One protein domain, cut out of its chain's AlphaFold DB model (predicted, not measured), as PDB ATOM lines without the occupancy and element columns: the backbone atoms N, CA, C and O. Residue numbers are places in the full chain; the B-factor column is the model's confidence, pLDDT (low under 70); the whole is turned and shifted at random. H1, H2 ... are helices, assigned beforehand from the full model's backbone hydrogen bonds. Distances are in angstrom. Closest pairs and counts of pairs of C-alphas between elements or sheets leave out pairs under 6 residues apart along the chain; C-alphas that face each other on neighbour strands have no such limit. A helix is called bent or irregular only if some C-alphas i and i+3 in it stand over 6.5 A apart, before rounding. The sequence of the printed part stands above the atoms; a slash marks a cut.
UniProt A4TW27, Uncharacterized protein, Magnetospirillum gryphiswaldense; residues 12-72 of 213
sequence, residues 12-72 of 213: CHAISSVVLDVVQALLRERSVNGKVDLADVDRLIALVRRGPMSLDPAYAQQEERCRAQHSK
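AT A GLANCE: This is residues 12 to 72 of the 213 residues of an uncharacterized protein of Magnetospirillum gryphiswaldense (UniProt A4TW27). A long helix, H1, makes the backbone of a rod: H2 folds back over H1 in a helical hairpin, and H3 packs on the first residues of H1, 12 to 18, and reaches on past its beginning. H2 and H3 follow one another along the length of H1 and stay apart from each other. The printed part has 61 residues with three named helices in the order H1, H2, H3 and no named strand; its class is all helix. It is loose, with a radius of gyration of the C-alphas of 14.1 A, and spans 47 by 21 by 15 A.

IN THESE COORDINATES: H1, residues 12 to 30, begins at C-alpha 12 at (87.041, -98.972, -75.640) and is 29.3 A long from first to last C-alpha. It is irregular, but only just: C-alphas 13 and 16 are 6.8 A apart, and its line is a rough one. H2, residues 38 to 49, is 16.4 A long and begins at C-alpha 38 at (93.954, -117.303, -52.247). H3, residues 56 to 70, is 20.2 A long and ends at C-alpha 70 at (83.115, -95.646, -83.133).

HOW THE PARTS SIT: H1 and H2 form a helical hairpin. They touch, the closest C-alphas being those of Val 23 and Leu 44, 7.2 A apart. They run opposite ways at a steep tilt of 39 degrees. H1 touches H3 with residues 12 to 18 alone; the closest C-alphas are those of Cys 12 and Cys 66, 5.2 A apart. H1 and H3 run opposite ways at a shallow tilt of 20 degrees. H2 and H3 are apart. In H2 and H3 every O i to N i+4 pair is within hydrogen-bond range; in H1, 13 of 15 are.

THE WHOLE: The two C-alphas farthest apart are those of Asn 33 and Lys 72, 47.7 A. The printed part has no cut, and both links are short. Mean pLDDT of the printed part is 72.3; residues 12 to 17, 49 to 58 and 65 to 72 are under 70.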
ATOM      1  N   CYS A  12      87.456 -97.596 -75.318       54.03
ATOM      2  CA  CYS A  12      87.041 -98.972 -75.640       54.03
ATOM      3  C   CYS A  12      87.923-100.066 -75.007       54.03
ATOM      4  O   CYS A  12      87.441-101.163 -74.743       54.03
ATOM      5  N   HIS A  13      89.190 -99.764 -74.701       57.09
ATOM      6  CA  HIS A  13      90.108-100.678 -74.007       57.09
ATOM      7  C   HIS A  13      89.955-100.645 -72.475       57.09
ATOM      8  O   HIS A  13      90.602-101.422 -71.776       57.09
ATOM      9  N   ALA A  14      89.078 -99.788 -71.940       62.91
ATOM     10  CA  ALA A  14      88.811 -99.673 -70.507       62.91
ATOM     11  C   ALA A  14      88.010-100.855 -69.925       62.91
ATOM     12  O   ALA A  14      87.789-100.897 -68.719       62.91
ATOM     13  N   ILE A  15      87.612-101.837 -70.742       65.69
ATOM     14  CA  ILE A  15      86.884-103.028 -70.286       65.69
ATOM     15  C   ILE A  15      87.664-103.809 -69.219       65.69
ATOM     16  O   ILE A  15      87.087-104.266 -68.238       65.69
ATOM     17  N   SER A  16      88.993-103.855 -69.342       66.06
ATOM     18  CA  SER A  16      89.873-104.446 -68.334       66.06
ATOM     19  C   SER A  16      89.824-103.677 -67.012       66.06
ATOM     20  O   SER A  16      89.897-104.297 -65.961       66.06
ATOM     21  N   SER A  17      89.653-102.349 -67.045       68.00
ATOM     22  CA  SER A  17      89.483-101.528 -65.836       68.00
ATOM     23  C   SER A  17      88.159-101.834 -65.150       68.00
ATOM     24  O   SER A  17      88.146-102.065 -63.952       68.00
ATOM     25  N   VAL A  18      87.066-101.928 -65.914       70.00
ATOM     26  CA  VAL A  18      85.735-102.263 -65.379       70.00
ATOM     27  C   VAL A  18      85.746-103.634 -64.696       70.00
ATOM     28  O   VAL A  18      85.230-103.790 -63.594       70.00
ATOM     29  N   VAL A  19      86.382-104.627 -65.324       72.81
ATOM     30  CA  VAL A  19      86.536-105.966 -64.741       72.81
ATOM     31  C   VAL A  19      87.386-105.921 -63.469       72.81
ATOM     32  O   VAL A  19      87.026-106.550 -62.476       72.81
ATOM     33  N   LEU A  20      88.487-105.163 -63.470       74.69
ATOM     34  CA  LEU A  20      89.348-105.005 -62.295       74.69
ATOM     35  C   LEU A  20      88.639-104.283 -61.142       74.69
ATOM     36  O   LEU A  20      88.810-104.700 -60.000       74.69
ATOM     37  N   ASP A  21      87.805-103.282 -61.421       75.19
ATOM     38  CA  ASP A  21      87.029-102.557 -60.408       75.19
ATOM     39  C   ASP A  21      85.998-103.477 -59.735       75.19
ATOM     40  O   ASP A  21      85.855-103.474 -58.510       75.19
ATOM     41  N   VAL A  22      85.325-104.334 -60.514       73.38
ATOM     42  CA  VAL A  22      84.375-105.324 -59.980       73.38
ATOM     43  C   VAL A  22      85.093-106.400 -59.166       73.38
ATOM     44  O   VAL A  22      84.659-106.726 -58.062       73.38
ATOM     45  N   VAL A  23      86.222-106.921 -59.660       78.44
ATOM     46  CA  VAL A  23      87.062-107.858 -58.896       78.44
ATOM     47  C   VAL A  23      87.519-107.209 -57.588       78.44
ATOM     48  O   VAL A  23      87.440-107.830 -56.532       78.44
ATOM     49  N   GLN A  24      87.944-105.945 -57.624       80.62
ATOM     50  CA  GLN A  24      88.394-105.219 -56.442       80.62
ATOM     51  C   GLN A  24      87.264-104.997 -55.426       80.62
ATOM     52  O   GLN A  24      87.503-105.127 -54.224       80.62
ATOM     53  N   ALA A  25      86.045-104.701 -55.877       80.62
ATOM     54  CA  ALA A  25      84.874-104.590 -55.009       80.62
ATOM     55  C   ALA A  25      84.559-105.925 -54.309       80.62
ATOM     56  O   ALA A  25      84.443-105.965 -53.085       80.62
ATOM     57  N   LEU A  26      84.540-107.028 -55.062       78.94
ATOM     58  CA  LEU A  26      84.286-108.371 -54.525       78.94
ATOM     59  C   LEU A  26      85.369-108.827 -53.535       78.94
ATOM     60  O   LEU A  26      85.067-109.452 -52.518       78.94
ATOM     61  N   LEU A  27      86.634-108.490 -53.802       82.12
ATOM     62  CA  LEU A  27      87.742-108.761 -52.886       82.12
ATOM     63  C   LEU A  27      87.605-107.982 -51.575       82.12
ATOM     64  O   LEU A  27      87.908-108.525 -50.516       82.12
ATOM     65  N   ARG A  28      87.127-106.730 -51.618       82.81
ATOM     66  CA  ARG A  28      86.877-105.931 -50.408       82.81
ATOM     67  C   ARG A  28      85.744-106.514 -49.570       82.81
ATOM     68  O   ARG A  28      85.914-106.642 -48.362       82.81
ATOM     69  N   GLU A  29      84.644-106.919 -50.200       81.44
ATOM     70  CA  GLU A  29      83.503-107.551 -49.518       81.44
ATOM     71  C   GLU A  29      83.870-108.876 -48.842       81.44
ATOM     72  O   GLU A  29      83.338-109.205 -47.783       81.44
ATOM     73  N   ARG A  30      84.792-109.640 -49.439       80.56
ATOM     74  CA  ARG A  30      85.277-110.916 -48.891       80.56
ATOM     75  C   ARG A  30      86.478-110.775 -47.961       80.56
ATOM     76  O   ARG A  30      86.903-111.772 -47.382       80.56
ATOM     77  N   SER A  31      87.030-109.574 -47.814       85.81
ATOM     78  CA  SER A  31      88.200-109.366 -46.967       85.81
ATOM     79  C   SER A  31      87.843-109.441 -45.487       85.81
ATOM     80  O   SER A  31      86.874-108.841 -45.025       85.81
ATOM     81  N   VAL A  32      88.672-110.145 -44.721       81.31
ATOM     82  CA  VAL A  32      88.613-110.162 -43.258       81.31
ATOM     83  C   VAL A  32      89.938-109.612 -42.750       81.31
ATOM     84  O   VAL A  32      91.004-110.133 -43.077       81.31
ATOM     85  N   ASN A  33      89.887-108.513 -41.992       83.38
ATOM     86  CA  ASN A  33      91.073-107.778 -41.525       83.38
ATOM     87  C   ASN A  33      92.040-107.382 -42.661       83.38
ATOM     88  O   ASN A  33      93.260-107.441 -42.504       83.38
ATOM     89  N   GLY A  34      91.498-107.020 -43.828       79.81
ATOM     90  CA  GLY A  34      92.287-106.618 -44.998       79.81
ATOM     91  C   GLY A  34      93.028-107.763 -45.696       79.81
ATOM     92  O   GLY A  34      93.875-107.503 -46.548       79.81
ATOM     93  N   LYS A  35      92.725-109.021 -45.354       84.31
ATOM     94  CA  LYS A  35      93.274-110.215 -46.002       84.31
ATOM     95  C   LYS A  35      92.166-110.982 -46.718       84.31
ATOM     96  O   LYS A  35      91.031-111.016 -46.249       84.31
ATOM     97  N   VAL A  36      92.515-111.597 -47.843       86.19
ATOM     98  CA  VAL A  36      91.646-112.496 -48.613       86.19
ATOM     99  C   VAL A  36      92.422-113.788 -48.833       86.19
ATOM    100  O   VAL A  36      93.613-113.735 -49.147       86.19
ATOM    101  N   ASP A  37      91.771-114.932 -48.637       88.50
ATOM    102  CA  ASP A  37      92.379-116.231 -48.916       88.50
ATOM    103  C   ASP A  37      92.548-116.417 -50.431       88.50
ATOM    104  O   ASP A  37      91.667-116.059 -51.218       88.50
ATOM    105  N   LEU A  38      93.669-117.006 -50.847       82.44
ATOM    106  CA  LEU A  38      93.954-117.303 -52.247       82.44
ATOM    107  C   LEU A  38      92.852-118.180 -52.862       82.44
ATOM    108  O   LEU A  38      92.451-117.956 -54.002       82.44
ATOM    109  N   ALA A  39      92.292-119.110 -52.082       81.44
ATOM    110  CA  ALA A  39      91.185-119.953 -52.525       81.44
ATOM    111  C   ALA A  39      89.918-119.143 -52.868       81.44
ATOM    112  O   ALA A  39      89.178-119.496 -53.789       81.44
ATOM    113  N   ASP A  40      89.669-118.043 -52.156       78.75
ATOM    114  CA  ASP A  40      88.540-117.154 -52.430       78.75
ATOM    115  C   ASP A  40      88.831-116.223 -53.611       78.75
ATOM    116  O   ASP A  40      87.935-115.974 -54.421       78.75
ATOM    117  N   VAL A  41      90.084-115.789 -53.787       81.56
ATOM    118  CA  VAL A  41      90.527-115.072 -54.995       81.56
ATOM    119  C   VAL A  41      90.308-115.931 -56.246       81.56
ATOM    120  O   VAL A  41      89.705-115.461 -57.212       81.56
ATOM    121  N   ASP A  42      90.715-117.202 -56.222       82.12
ATOM    122  CA  ASP A  42      90.553-118.121 -57.355       82.12
ATOM    123  C   ASP A  42      89.076-118.368 -57.696       82.12
ATOM    124  O   ASP A  42      88.694-118.386 -58.871       82.12
ATOM    125  N   ARG A  43      88.211-118.484 -56.680       79.19
ATOM    126  CA  ARG A  43      86.754-118.597 -56.870       79.19
ATOM    127  C   ARG A  43      86.154-117.338 -57.491       79.19
ATOM    128  O   ARG A  43      85.317-117.448 -58.386       79.19
ATOM    129  N   LEU A  44      86.582-116.155 -57.050       76.75
ATOM    130  CA  LEU A  44      86.124-114.876 -57.595       76.75
ATOM    131  C   LEU A  44      86.565-114.691 -59.053       76.75
ATOM    132  O   LEU A  44      85.755-114.312 -59.898       76.75
ATOM    133  N   ILE A  45      87.813-115.037 -59.383       77.38
ATOM    134  CA  ILE A  45      88.315-115.011 -60.765       77.38
ATOM    135  C   ILE A  45      87.541-116.005 -61.641       77.38
ATOM    136  O   ILE A  45      87.171-115.672 -62.770       77.38
ATOM    137  N   ALA A  46      87.257-117.210 -61.138       77.50
ATOM    138  CA  ALA A  46      86.469-118.207 -61.859       77.50
ATOM    139  C   ALA A  46      85.024-117.741 -62.115       77.50
ATOM    140  O   ALA A  46      84.486-117.999 -63.192       77.50
ATOM    141  N   LEU A  47      84.415-117.026 -61.162       71.44
ATOM    142  CA  LEU A  47      83.103-116.396 -61.324       71.44
ATOM    143  C   LEU A  47      83.131-115.330 -62.418       71.44
ATOM    144  O   LEU A  47      82.326-115.398 -63.338       71.44
ATOM    145  N   VAL A  48      84.093-114.407 -62.380       70.25
ATOM    146  CA  VAL A  48      84.239-113.333 -63.378       70.25
ATOM    147  C   VAL A  48      84.503-113.886 -64.783       70.25
ATOM    148  O   VAL A  48      83.905-113.412 -65.748       70.25
ATOM    149  N   ARG A  49      85.321-114.941 -64.911       69.12
ATOM    150  CA  ARG A  49      85.584-115.621 -66.194       69.12
ATOM    151  C   ARG A  49      84.346-116.266 -66.819       69.12
ATOM    152  O   ARG A  49      84.328-116.457 -68.029       69.12
ATOM    153  N   ARG A  50      83.331-116.614 -66.021       68.19
ATOM    154  CA  ARG A  50      82.077-117.211 -66.509       68.19
ATOM    155  C   ARG A  50      81.056-116.177 -66.998       68.19
ATOM    156  O   ARG A  50      80.050-116.592 -67.555       68.19
ATOM    157  N   GLY A  51      81.311-114.877 -66.818       57.94
ATOM    158  CA  GLY A  51      80.412-113.802 -67.254       57.94
ATOM    159  C   GLY A  51      79.092-113.776 -66.471       57.94
ATOM    160  O   GLY A  51      78.049-114.087 -67.035       57.94
ATOM    161  N   PRO A  52      79.107-113.470 -65.163       60.12
ATOM    162  CA  PRO A  52      77.888-113.408 -64.372       60.12
ATOM    163  C   PRO A  52      77.035-112.204 -64.798       60.12
ATOM    164  O   PRO A  52      77.576-111.149 -65.126       60.12
ATOM    165  N   MET A  53      75.706-112.341 -64.695       55.91
ATOM    166  CA  MET A  53      74.718-111.307 -65.061       55.91
ATOM    167  C   MET A  53      74.958-109.927 -64.420       55.91
ATOM    168  O   MET A  53      74.459-108.916 -64.904       55.91
ATOM    169  N   SER A  54      75.722-109.851 -63.326       61.06
ATOM    170  CA  SER A  54      76.095-108.592 -62.672       61.06
ATOM    171  C   SER A  54      77.068-107.729 -63.486       61.06
ATOM    172  O   SER A  54      77.177-106.533 -63.217       61.06
ATOM    173  N   LEU A  55      77.760-108.300 -64.477       61.94
ATOM    174  CA  LEU A  55      78.627-107.556 -65.393       61.94
ATOM    175  C   LEU A  55      77.887-107.054 -66.640       61.94
ATOM    176  O   LEU A  55      78.374-106.125 -67.284       61.94
ATOM    177  N   ASP A  56      76.713-107.605 -66.960       66.12
ATOM    178  CA  ASP A  56      75.954-107.251 -68.166       66.12
ATOM    179  C   ASP A  56      75.618-105.753 -68.252       66.12
ATOM    180  O   ASP A  56      75.842-105.164 -69.311       66.12
ATOM    181  N   PRO A  57      75.171-105.068 -67.173       67.50
ATOM    182  CA  PRO A  57      74.907-103.631 -67.235       67.50
ATOM    183  C   PRO A  57      76.172-102.808 -67.503       67.50
ATOM    184  O   PRO A  57      76.128-101.805 -68.219       67.50
ATOM    185  N   ALA A  58      77.309-103.240 -66.952       67.38
ATOM    186  CA  ALA A  58      78.591-102.569 -67.129       67.38
ATOM    187  C   ALA A  58      79.140-102.784 -68.550       67.38
ATOM    188  O   ALA A  58      79.628-101.837 -69.170       67.38
ATOM    189  N   TYR A  59      78.991-103.993 -69.103       70.06
ATOM    190  CA  TYR A  59      79.319-104.283 -70.497       70.06
ATOM    191  C   TYR A  59      78.409-103.535 -71.470       70.06
ATOM    192  O   TYR A  59      78.926-102.924 -72.400       70.06
ATOM    193  N   ALA A  60      77.097-103.489 -71.231       70.75
ATOM    194  CA  ALA A  60      76.152-102.762 -72.075       70.75
ATOM    195  C   ALA A  60      76.432-101.249 -72.084       70.75
ATOM    196  O   ALA A  60      76.467-100.622 -73.142       70.75
ATOM    197  N   GLN A  61      76.708-100.653 -70.920       72.62
ATOM    198  CA  GLN A  61      77.080 -99.239 -70.826       72.62
ATOM    199  C   GLN A  61      78.399 -98.940 -71.556       72.62
ATOM    200  O   GLN A  61      78.547 -97.897 -72.201       72.62
ATOM    201  N   GLN A  62      79.368 -99.845 -71.447       70.00
ATOM    202  CA  GLN A  62      80.663 -99.719 -72.101       70.00
ATOM    203  C   GLN A  62      80.565 -99.917 -73.619       70.00
ATOM    204  O   GLN A  62      81.204 -99.184 -74.378       70.00
ATOM    205  N   GLU A  63      79.745-100.865 -74.067       71.38
ATOM    206  CA  GLU A  63      79.427-101.081 -75.472       71.38
ATOM    207  C   GLU A  63      78.753 -99.845 -76.063       71.38
ATOM    208  O   GLU A  63      79.190 -99.374 -77.107       71.38
ATOM    209  N   GLU A  64      77.774 -99.253 -75.376       74.50
ATOM    210  CA  GLU A  64      77.106 -98.030 -75.828       74.50
ATOM    211  C   GLU A  64      78.088 -96.856 -75.943       74.50
ATOM    212  O   GLU A  64      78.108 -96.147 -76.948       74.50
ATOM    213  N   ARG A  65      78.995 -96.686 -74.972       69.19
ATOM    214  CA  ARG A  65      80.062 -95.669 -75.042       69.19
ATOM    215  C   ARG A  65      81.024 -95.912 -76.199       69.19
ATOM    216  O   ARG A  65      81.373 -94.975 -76.919       69.19
ATOM    217  N   CYS A  66      81.454 -97.156 -76.388       68.88
ATOM    218  CA  CYS A  66      82.355 -97.511 -77.476       68.88
ATOM    219  C   CYS A  66      81.662 -97.351 -78.836       68.88
ATOM    220  O   CYS A  66      82.240 -96.783 -79.760       68.88
ATOM    221  N   ARG A  67      80.389 -97.743 -78.941       69.62
ATOM    222  CA  ARG A  67      79.536 -97.550 -80.114       69.62
ATOM    223  C   ARG A  67      79.358 -96.071 -80.417       69.62
ATOM    224  O   ARG A  67      79.605 -95.687 -81.548       69.62
ATOM    225  N   ALA A  68      79.047 -95.229 -79.436       67.75
ATOM    226  CA  ALA A  68      78.951 -93.775 -79.599       67.75
ATOM    227  C   ALA A  68      80.275 -93.125 -80.040       67.75
ATOM    228  O   ALA A  68      80.288 -92.069 -80.677       67.75
ATOM    229  N   GLN A  69      81.409 -93.737 -79.703       64.69
ATOM    230  CA  GLN A  69      82.724 -93.265 -80.119       64.69
ATOM    231  C   GLN A  69      83.133 -93.774 -81.506       64.69
ATOM    232  O   GLN A  69      83.753 -93.030 -82.262       64.69
ATOM    233  N   HIS A  70      82.789 -95.015 -81.852       58.69
ATOM    234  CA  HIS A  70      83.115 -95.646 -83.133       58.69
ATOM    235  C   HIS A  70      82.077 -95.385 -84.232       58.69
ATOM    236  O   HIS A  70      82.414 -95.497 -85.406       58.69
ATOM    237  N   SER A  71      80.853 -94.986 -83.875       57.50
ATOM    238  CA  SER A  71      79.839 -94.468 -84.799       57.50
ATOM    239  C   SER A  71      80.168 -93.058 -85.286       57.50
ATOM    240  O   SER A  71      79.585 -92.591 -86.264       57.50
ATOM    241  N   LYS A  72      81.137 -92.379 -84.651       54.09
ATOM    242  CA  LYS A  72      81.718 -91.155 -85.202       54.09
ATOM    243  C   LYS A  72      82.419 -91.524 -86.512       54.09
ATOM    244  O   LYS A  72      83.335 -92.349 -86.487       54.09
TER     245      LYS A  72